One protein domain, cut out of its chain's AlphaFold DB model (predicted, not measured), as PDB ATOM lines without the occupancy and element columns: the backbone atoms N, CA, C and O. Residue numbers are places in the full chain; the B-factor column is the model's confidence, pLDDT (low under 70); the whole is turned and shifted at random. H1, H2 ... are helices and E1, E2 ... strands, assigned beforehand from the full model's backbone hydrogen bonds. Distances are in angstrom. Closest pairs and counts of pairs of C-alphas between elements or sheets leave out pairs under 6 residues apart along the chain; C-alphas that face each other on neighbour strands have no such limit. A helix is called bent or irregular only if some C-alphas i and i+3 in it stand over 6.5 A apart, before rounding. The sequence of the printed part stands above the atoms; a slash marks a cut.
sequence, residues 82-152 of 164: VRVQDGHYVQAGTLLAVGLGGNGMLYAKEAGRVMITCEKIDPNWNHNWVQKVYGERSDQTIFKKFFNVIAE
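What this domain is: This is residues 82 to 152 of the 164 residues of the protein "Hypothetical protein" of Timema genevievae (UniProt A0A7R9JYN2). A long, two-stranded ribbon of E3 and E4 has the short hairpin E1 and E2 set loosely over part of its length, and the short helix H1 lies beyond one end, between the end of E3 and the beginning of E4. Residues 82 to 94, without a named element, come before the hairpin, and residues 89 to 90 pair with the beginning of E3. The 71 printed residues hold one named helix and four named strands in the order E1, E2, E3, H1, E4, in two sheets of two antiparallel strands each. The class is mixed, helices and strands, with under half of the residues in named elements. The whole is loose, with a radius of gyration of the C-alphas of 14.5 A, and spans 39 by 26 by 17 A.

How they stand to each other: Residues 89 to 90 pair antiparallel with residues 112 to 113 of E3, which is residues 112 to 120. E1, residues 95 to 98, and E2, residues 105 to 107, form an antiparallel hairpin at 166 degrees; N 96 and O 106 are within hydrogen-bond range at 2.8 A, as are N 106 and O 97 at 2.9 A. E2 and E3 are apart, and E1 and E3 are only just apart, their closest C-alphas 8.4 A from each other. E3 bends by 55 degrees at residue 116. H1, residues 128 to 137, is irregular: C-alphas 133 and 136 are 8.1 A apart, and 4 of its 6 O i to N i+4 pairs are within hydrogen-bond range. E1 and H1 are apart, as are E2 and H1. E4, residues 143 to 151, is the antiparallel neighbour of E3 at 155 degrees, with N 115 and O 148 at 2.8 A and N 146 and O 117 at 2.9 A, both within hydrogen-bond range. The closest C-alphas of E1 and E4, those of Leu 96 and Phe 147, are 8.0 A apart. E2 and E4 are apart.

Where its parts are: E1 begins at C-alpha 95, at (34.315, 31.441, 35.599), and is 7.7 A long from first to last C-alpha; E2 is 6.6 A long. E3 measures 23.1 A, H1 14.3 A and E4 23.8 A. H1 begins at C-alpha 128, at (18.029, 28.985, 58.172), and E4 ends at C-alpha 151, at (39.288, 16.687, 35.513).

The domain as a whole: The two C-alphas farthest apart, those of Glu 136 and Glu 152, are 40.8 A from each other. The printed part has no cut. The links E2 to E3 and H1 to E4 are tight, those from E1 to E2 and E3 to H1 short, and no link is long. The mean pLDDT of the printed part is 90.5, and residues 100 to 103, between E1 and E2, are under 70.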
ATOM      1  N   VAL A  82      25.096  31.933  32.794       91.69
ATOM      2  CA  VAL A  82      26.054  30.878  32.461       91.69
ATOM      3  C   VAL A  82      27.046  31.414  31.433       91.69
ATOM      4  O   VAL A  82      26.650  32.038  30.451       91.69
ATOM      5  N   ARG A  83      28.337  31.217  31.691       91.25
ATOM      6  CA  ARG A  83      29.428  31.656  30.812       91.25
ATOM      7  C   ARG A  83      29.959  30.520  29.957       91.25
ATOM      8  O   ARG A  83      30.318  30.752  28.810       91.25
ATOM      9  N   VAL A  84      29.973  29.314  30.514       93.00
ATOM     10  CA  VAL A  84      30.499  28.118  29.863       93.00
ATOM     11  C   VAL A  84      29.370  27.113  29.669       93.00
ATOM     12  O   VAL A  84      28.645  26.807  30.614       93.00
ATOM     13  N   GLN A  85      29.217  26.633  28.436       93.31
ATOM     14  CA  GLN A  85      28.230  25.614  28.085       93.31
ATOM     15  C   GLN A  85      28.714  24.212  28.463       93.31
ATOM     16  O   GLN A  85      29.901  23.982  28.697       93.31
ATOM     17  N   ASP A  86      27.767  23.280  28.506       93.81
ATOM     18  CA  ASP A  86      28.029  21.870  28.769       93.81
ATOM     19  C   ASP A  86      29.017  21.266  27.751       93.81
ATOM     20  O   ASP A  86      29.000  21.613  26.570       93.81
ATOM     21  N   GLY A  87      29.912  20.393  28.212       94.12
ATOM     22  CA  GLY A  87      30.947  19.736  27.405       94.12
ATOM     23  C   GLY A  87      32.187  20.581  27.083       94.12
ATOM     24  O   GLY A  87      33.176  20.039  26.583       94.12
ATOM     25  N   HIS A  88      32.186  21.884  27.380       96.00
ATOM     26  CA  HIS A  88      33.327  22.753  27.094       96.00
ATOM     27  C   HIS A  88      34.508  22.453  28.029       96.00
ATOM     28  O   HIS A  88      34.339  22.223  29.229       96.00
ATOM     29  N   TYR A  89      35.721  22.503  27.481       95.81
ATOM     30  CA  TYR A  89      36.951  22.399  28.259       95.81
ATOM     31  C   TYR A  89      37.299  23.725  28.946       95.81
ATOM     32  O   TYR A  89      37.272  24.780  28.311       95.81
ATOM     33  N   VAL A  90      37.629  23.684  30.232       96.31
ATOM     34  CA  VAL A  90      37.968  24.853  31.049       96.31
ATOM     35  C   VAL A  90      39.285  24.640  31.775       96.31
ATOM     36  O   VAL A  90      39.641  23.518  32.120       96.31
ATOM     37  N   GLN A  91      39.987  25.738  32.046       95.81
ATOM     38  CA  GLN A  91      41.159  25.749  32.918       95.81
ATOM     39  C   GLN A  91      40.751  25.981  34.377       95.81
ATOM     40  O   GLN A  91      39.677  26.532  34.654       95.81
ATOM     41  N   ALA A  92      41.627  25.624  35.315       93.88
ATOM     42  CA  ALA A  92      41.444  25.974  36.720       93.88
ATOM     43  C   ALA A  92      41.303  27.503  36.888       93.88
ATOM     44  O   ALA A  92      42.003  28.284  36.249       93.88
ATOM     45  N   GLY A  93      40.359  27.938  37.722       91.94
ATOM     46  CA  GLY A  93      40.019  29.346  37.941       91.94
ATOM     47  C   GLY A  93      39.057  29.955  36.913       91.94
ATOM     48  O   GLY A  93      38.662  31.109  37.068       91.94
ATOM     49  N   THR A  94      38.628  29.211  35.886       93.44
ATOM     50  CA  THR A  94      37.680  29.725  34.880       93.44
ATOM     51  C   THR A  94      36.292  29.952  35.484       93.44
ATOM     52  O   THR A  94      35.767  29.099  36.199       93.44
ATOM     53  N   LEU A  95      35.670  31.090  35.168       92.38
ATOM     54  CA  LEU A  95      34.315  31.441  35.599       92.38
ATOM     55  C   LEU A  95      33.261  30.652  34.804       92.38
ATOM     56  O   LEU A  95      33.118  30.840  33.599       92.38
ATOM     57  N   LEU A  96      32.484  29.816  35.489       91.94
ATOM     58  CA  LEU A  96      31.448  28.962  34.900       91.94
ATOM     59  C   LEU A  96      30.092  29.666  34.820       91.94
ATOM     60  O   LEU A  96      29.415  29.626  33.791       91.94
ATOM     61  N   ALA A  97      29.690  30.343  35.897       89.69
ATOM     62  CA  ALA A  97      28.407  31.032  35.976       89.69
ATOM     63  C   ALA A  97      28.462  32.234  36.924       89.69
ATOM     64  O   ALA A  97      29.164  32.222  37.935       89.69
ATOM     65  N   VAL A  98      27.678  33.267  36.606       80.69
ATOM     66  CA  VAL A  98      27.521  34.481  37.416       80.69
ATOM     67  C   VAL A  98      26.086  34.575  37.925       80.69
ATOM     68  O   VAL A  98      25.158  34.789  37.146       80.69
ATOM     69  N   GLY A  99      25.917  34.443  39.234       75.69
ATOM     70  CA  GLY A  99      24.657  34.543  39.966       75.69
ATOM     71  C   GLY A  99      24.387  35.923  40.572       75.69
ATOM     72  O   GLY A  99      24.961  36.948  40.188       75.69
ATOM     73  N   LEU A 100      23.442  35.961  41.518       55.28
ATOM     74  CA  LEU A 100      22.937  37.177  42.158       55.28
ATOM     75  C   LEU A 100      23.405  37.252  43.628       55.28
ATOM     76  O   LEU A 100      22.945  36.457  44.435       55.28
ATOM     77  N   GLY A 101      24.282  38.199  43.992       60.25
ATOM     78  CA  GLY A 101      24.708  38.415  45.392       60.25
ATOM     79  C   GLY A 101      26.205  38.716  45.543       60.25
ATOM     80  O   GLY A 101      26.863  38.951  44.534       60.25
ATOM     81  N   GLY A 102      26.708  38.708  46.788       57.31
ATOM     82  CA  GLY A 102      28.056  39.171  47.172       57.31
ATOM     83  C   GLY A 102      29.192  38.570  46.344       57.31
ATOM     84  O   GLY A 102      29.859  39.310  45.641       57.31
ATOM     85  N   ASN A 103      29.331  37.242  46.327       63.91
ATOM     86  CA  ASN A 103      30.298  36.526  45.480       63.91
ATOM     87  C   ASN A 103      29.621  35.338  44.780       63.91
ATOM     88  O   ASN A 103      30.157  34.236  44.773       63.91
ATOM     89  N   GLY A 104      28.399  35.517  44.264       73.69
ATOM     90  CA  GLY A 104      27.583  34.453  43.652       73.69
ATOM     91  C   GLY A 104      28.131  33.921  42.322       73.69
ATOM     92  O   GLY A 104      27.365  33.727  41.389       73.69
ATOM     93  N   MET A 105      29.445  33.766  42.202       88.00
ATOM     94  CA  MET A 105      30.174  33.313  41.029       88.00
ATOM     95  C   MET A 105      30.645  31.880  41.254       88.00
ATOM     96  O   MET A 105      31.083  31.526  42.347       88.00
ATOM     97  N   LEU A 106      30.562  31.062  40.211       90.50
ATOM     98  CA  LEU A 106      31.057  29.696  40.235       90.50
ATOM     99  C   LEU A 106      32.323  29.592  39.391       90.50
ATOM    100  O   LEU A 106      32.309  30.001  38.232       90.50
ATOM    101  N   TYR A 107      33.376  29.007  39.954       92.88
ATOM    102  CA  TYR A 107      34.662  28.816  39.288       92.88
ATOM    103  C   TYR A 107      35.025  27.335  39.191       92.88
ATOM    104  O   TYR A 107      34.709  26.552  40.089       92.88
ATOM    105  N   ALA A 108      35.729  26.967  38.123       93.81
ATOM    106  CA  ALA A 108      36.354  25.659  37.992       93.81
ATOM    107  C   ALA A 108      37.550  25.559  38.947       93.81
ATOM    108  O   ALA A 108      38.417  26.430  38.945       93.81
ATOM    109  N   LYS A 109      37.612  24.510  39.770       91.31
ATOM    110  CA  LYS A 109      38.776  24.263  40.640       91.31
ATOM    111  C   LYS A 109      39.927  23.586  39.904       91.31
ATOM    112  O   LYS A 109      41.081  23.849  40.213       91.31
ATOM    113  N   GLU A 110      39.605  22.740  38.935       93.81
ATOM    114  CA  GLU A 110      40.555  21.938  38.169       93.81
ATOM    115  C   GLU A 110      40.319  22.154  36.672       93.81
ATOM    116  O   GLU A 110      39.244  22.609  36.267       93.81
ATOM    117  N   ALA A 111      41.333  21.855  35.859       94.94
ATOM    118  CA  ALA A 111      41.206  21.878  34.409       94.94
ATOM    119  C   ALA A 111      40.499  20.603  33.927       94.94
ATOM    120  O   ALA A 111      40.825  19.498  34.368       94.94
ATOM    121  N   GLY A 112      39.509  20.749  33.053       95.81
ATOM    122  CA  GLY A 112      38.655  19.630  32.676       95.81
ATOM    123  C   GLY A 112      37.449  20.017  31.835       95.81
ATOM    124  O   GLY A 112      37.286  21.170  31.442       95.81
ATOM    125  N   ARG A 113      36.578  19.044  31.556       96.06
ATOM    126  CA  ARG A 113      35.320  19.280  30.831       96.06
ATOM    127  C   ARG A 113      34.183  19.569  31.797       96.06
ATOM    128  O   ARG A 113      33.994  18.843  32.771       96.06
ATOM    129  N   VAL A 114      33.424  20.622  31.520       96.44
ATOM    130  CA  VAL A 114      32.250  20.993  32.315       96.44
ATOM    131  C   VAL A 114      31.089  20.073  31.967       96.44
ATOM    132  O   VAL A 114      30.817  19.864  30.792       96.44
ATOM    133  N   MET A 115      30.403  19.567  32.990       95.38
ATOM    134  CA  MET A 115      29.172  18.796  32.878       95.38
ATOM    135  C   MET A 115      28.060  19.438  33.709       95.38
ATOM    136  O   MET A 115      28.233  19.639  34.914       95.38
ATOM    137  N   ILE A 116      26.915  19.746  33.098       94.75
ATOM    138  CA  ILE A 116      25.739  20.277  33.806       94.75
ATOM    139  C   ILE A 116      24.725  19.155  34.031       94.75
ATOM    140  O   ILE A 116      24.002  18.753  33.122       94.75
ATOM    141  N   THR A 117      24.622  18.677  35.266       96.06
ATOM    142  CA  THR A 117      23.770  17.537  35.636       96.06
ATOM    143  C   THR A 117      22.573  17.981  36.472       96.06
ATOM    144  O   THR A 117      22.580  19.049  37.083       96.06
ATOM    145  N   CYS A 118      21.516  17.166  36.502       96.62
ATOM    146  CA  CYS A 118      20.395  17.320  37.428       96.62
ATOM    147  C   CYS A 118      20.501  16.231  38.496       96.62
ATOM    148  O   CYS A 118      20.267  15.063  38.202       96.62
ATOM    149  N   GLU A 119      20.832  16.606  39.727       93.94
ATOM    150  CA  GLU A 119      21.085  15.652  40.809       93.94
ATOM    151  C   GLU A 119      20.152  15.901  41.991       93.94
ATOM    152  O   GLU A 119      19.661  17.017  42.211       93.94
ATOM    153  N   LYS A 120      19.889  14.830  42.745       95.69
ATOM    154  CA  LYS A 120      19.138  14.900  43.997       95.69
ATOM    155  C   LYS A 120      19.969  15.657  45.026       95.69
ATOM    156  O   LYS A 120      21.132  15.325  45.244       95.69
ATOM    157  N   ILE A 121      19.367  16.647  45.676       94.00
ATOM    158  CA  ILE A 121      20.036  17.389  46.745       94.00
ATOM    159  C   ILE A 121      19.760  16.762  48.107       94.00
ATOM    160  O   ILE A 121      18.642  16.335  48.386       94.00
ATOM    161  N   ASP A 122      20.780  16.776  48.957       92.31
ATOM    162  CA  ASP A 122      20.680  16.491  50.388       92.31
ATOM    163  C   ASP A 122      21.031  17.779  51.153       92.31
ATOM    164  O   ASP A 122      22.212  18.063  51.399       92.31
ATOM    165  N   PRO A 123      20.044  18.670  51.372       91.12
ATOM    166  CA  PRO A 123      20.298  19.971  51.959       91.12
ATOM    167  C   PRO A 123      20.479  19.858  53.478       91.12
ATOM    168  O   PRO A 123      19.837  19.058  54.149       91.12
ATOM    169  N   ASN A 124      21.314  20.727  54.051       92.31
ATOM    170  CA  ASN A 124      21.427  20.832  55.504       92.31
ATOM    171  C   ASN A 124      20.164  21.494  56.089       92.31
ATOM    172  O   ASN A 124      20.045  22.722  56.071       92.31
ATOM    173  N   TRP A 125      19.242  20.686  56.618       91.88
ATOM    174  CA  TRP A 125      17.958  21.129  57.176       91.88
ATOM    175  C   TRP A 125      18.073  22.058  58.389       91.88
ATOM    176  O   TRP A 125      17.135  22.796  58.673       91.88
ATOM    177  N   ASN A 126      19.224  22.105  59.062       93.31
ATOM    178  CA  ASN A 126      19.452  23.024  60.181       93.31
ATOM    179  C   ASN A 126      19.783  24.453  59.716       93.31
ATOM    180  O   ASN A 126      19.809  25.386  60.517       93.31
ATOM    181  N   HIS A 127      20.053  24.656  58.423       93.19
ATOM    182  CA  HIS A 127      20.429  25.963  57.903       93.19
ATOM    183  C   HIS A 127      19.193  26.846  57.655       93.19
ATOM    184  O   HIS A 127      18.308  26.488  56.880       93.19
ATOM    185  N   ASN A 128      19.168  28.051  58.236       94.56
ATOM    186  CA  ASN A 128      18.029  28.985  58.172       94.56
ATOM    187  C   ASN A 128      17.534  29.241  56.731       94.56
ATOM    188  O   ASN A 128      16.336  29.206  56.461       94.56
ATOM    189  N   TRP A 129      18.441  29.419  55.762       89.81
ATOM    190  CA  TRP A 129      18.035  29.597  54.358       89.81
ATOM    191  C   TRP A 129      17.384  28.357  53.746       89.81
ATOM    192  O   TRP A 129      16.496  28.496  52.911       89.81
ATOM    193  N   VAL A 130      17.809  27.159  54.148       92.69
ATOM    194  CA  VAL A 130      17.202  25.914  53.666       92.69
ATOM    195  C   VAL A 130      15.784  25.808  54.214       92.69
ATOM    196  O   VAL A 130      14.866  25.591  53.436       92.69
ATOM    197  N   GLN A 131      15.584  26.073  55.507       93.69
ATOM    198  CA  GLN A 131      14.253  26.075  56.124       93.69
ATOM    199  C   GLN A 131      13.324  27.115  55.484       93.69
ATOM    200  O   GLN A 131      12.180  26.811  55.169       93.69
ATOM    201  N   LYS A 132      13.826  28.322  55.197       93.31
ATOM    202  CA  LYS A 132      13.038  29.373  54.531       93.31
ATOM    203  C   LYS A 132      12.622  29.023  53.104       93.31
ATOM    204  O   LYS A 132      11.538  29.403  52.683       93.31
ATOM    205  N   VAL A 133      13.494  28.369  52.336       91.12
ATOM    206  CA  VAL A 133      13.242  28.085  50.910       91.12
ATOM    207  C   VAL A 133      12.537  26.741  50.707       91.12
ATOM    208  O   VAL A 133      11.782  26.580  49.747       91.12
ATOM    209  N   TYR A 134      12.789  25.772  51.586       92.38
ATOM    210  CA  TYR A 134      12.394  24.375  51.415       92.38
ATOM    211  C   TYR A 134      11.668  23.762  52.612       92.38
ATOM    212  O   TYR A 134      11.341  22.584  52.536       92.38
ATOM    213  N   GLY A 135      11.411  24.501  53.695       89.44
ATOM    214  CA  GLY A 135      10.830  23.943  54.924       89.44
ATOM    215  C   GLY A 135       9.502  23.214  54.705       89.44
ATOM    216  O   GLY A 135       9.288  22.158  55.276       89.44
ATOM    217  N   GLU A 136       8.662  23.711  53.798       90.00
ATOM    218  CA  GLU A 136       7.378  23.087  53.434       90.00
ATOM    219  C   GLU A 136       7.522  21.842  52.534       90.00
ATOM    220  O   GLU A 136       6.536  21.190  52.202       90.00
ATOM    221  N   ARG A 137       8.737  21.535  52.067       88.06
ATOM    222  CA  ARG A 137       9.031  20.473  51.090       88.06
ATOM    223  C   ARG A 137      10.017  19.439  51.636       88.06
ATOM    224  O   ARG A 137      10.743  18.833  50.850       88.06
ATOM    225  N   SER A 138      10.057  19.248  52.956       85.56
ATOM    226  CA  SER A 138      10.938  18.271  53.621       85.56
ATOM    227  C   SER A 138      10.774  16.853  53.085       85.56
ATOM    228  O   SER A 138      11.756  16.131  52.931       85.56
ATOM    229  N   ASP A 139       9.546  16.489  52.733       87.88
ATOM    230  CA  ASP A 139       9.183  15.104  52.423       87.88
ATOM    231  C   ASP A 139       9.320  14.782  50.926       87.88
ATOM    232  O   ASP A 139       9.074  13.661  50.481       87.88
ATOM    233  N   GLN A 140       9.718  15.769  50.118       90.75
ATOM    234  CA  GLN A 140       9.826  15.644  48.670       90.75
ATOM    235  C   GLN A 140      11.280  15.493  48.228       90.75
ATOM    236  O   GLN A 140      12.196  16.129  48.748       90.75
ATOM    237  N   THR A 141      11.501  14.694  47.182       93.06
ATOM    238  CA  THR A 141      12.822  14.621  46.550       93.06
ATOM    239  C   THR A 141      13.050  15.855  45.683       93.06
ATOM    240  O   THR A 141      12.390  16.048  44.664       93.06
ATOM    241  N   ILE A 142      14.013  16.687  46.077       93.56
ATOM    242  CA  ILE A 142      14.353  17.918  45.363       93.56
ATOM    243  C   ILE A 142      15.538  17.653  44.431       93.56
ATOM    244  O   ILE A 142      16.588  17.176  44.860       93.56
ATOM    245  N   PHE A 143      15.386  18.027  43.161       95.12
ATOM    246  CA  PHE A 143      16.465  17.999  42.174       95.12
ATOM    247  C   PHE A 143      16.958  19.412  41.864       95.12
ATOM    248  O   PHE A 143      16.166  20.358  41.752       95.12
ATOM    249  N   LYS A 144      18.276  19.566  41.713       93.88
ATOM    250  CA  LYS A 144      18.906  20.821  41.284       93.88
ATOM    251  C   LYS A 144      19.965  20.574  40.230       93.88
ATOM    252  O   LYS A 144      20.480  19.471  40.085       93.88
ATOM    253  N   LYS A 145      20.247  21.636  39.480       93.56
ATOM    254  CA  LYS A 145      21.318  21.633  38.495       93.56
ATOM    255  C   LYS A 145      22.647  21.893  39.188       93.56
ATOM    256  O   LYS A 145      22.760  22.884  39.911       93.56
ATOM    257  N   PHE A 146      23.620  21.034  38.934       93.19
ATOM    258  CA  PHE A 146      24.994  21.191  39.388       93.19
ATOM    259  C   PHE A 146      25.920  21.346  38.192       93.19
ATOM    260  O   PHE A 146      25.653  20.833  37.109       93.19
ATOM    261  N   PHE A 147      26.996  22.093  38.404       94.31
ATOM    262  CA  PHE A 147      28.105  22.182  37.467       94.31
ATOM    263  C   PHE A 147      29.230  21.329  38.032       94.31
ATOM    264  O   PHE A 147      29.806  21.660  39.071       94.31
ATOM    265  N   ASN A 148      29.531  20.253  37.330       94.56
ATOM    266  CA  ASN A 148      30.625  19.354  37.630       94.56
ATOM    267  C   ASN A 148      31.754  19.613  36.633       94.56
ATOM    268  O   ASN A 148      31.505  19.989  35.491       94.56
ATOM    269  N   VAL A 149      33.001  19.422  37.050       95.50
ATOM    270  CA  VAL A 149      34.153  19.468  36.143       95.50
ATOM    271  C   VAL A 149      34.823  18.106  36.196       95.50
ATOM    272  O   VAL A 149      35.276  17.682  37.256       95.50
ATOM    273  N   ILE A 150      34.845  17.407  35.062       95.31
ATOM    274  CA  ILE A 150      35.576  16.151  34.903       95.31
ATOM    275  C   ILE A 150      37.022  16.521  34.608       95.31
ATOM    276  O   ILE A 150      37.329  16.977  33.503       95.31
ATOM    277  N   ALA A 151      37.878  16.364  35.613       94.75
ATOM    278  CA  ALA A 151      39.288  16.687  35.513       94.75
ATOM    279  C   ALA A 151      39.979  15.849  34.438       94.75
ATOM    280  O   ALA A 151      39.687  14.661  34.266       94.75
ATOM    281  N   GLU A 152      40.917  16.467  33.727       91.06
ATOM    282  CA  GLU A 152      41.788  15.700  32.849       91.06
ATOM    283  C   GLU A 152      42.677  14.758  33.665       91.06
ATOM    284  O   GLU A 152      43.154  15.127  34.745       91.06
TER     285      GLU A 152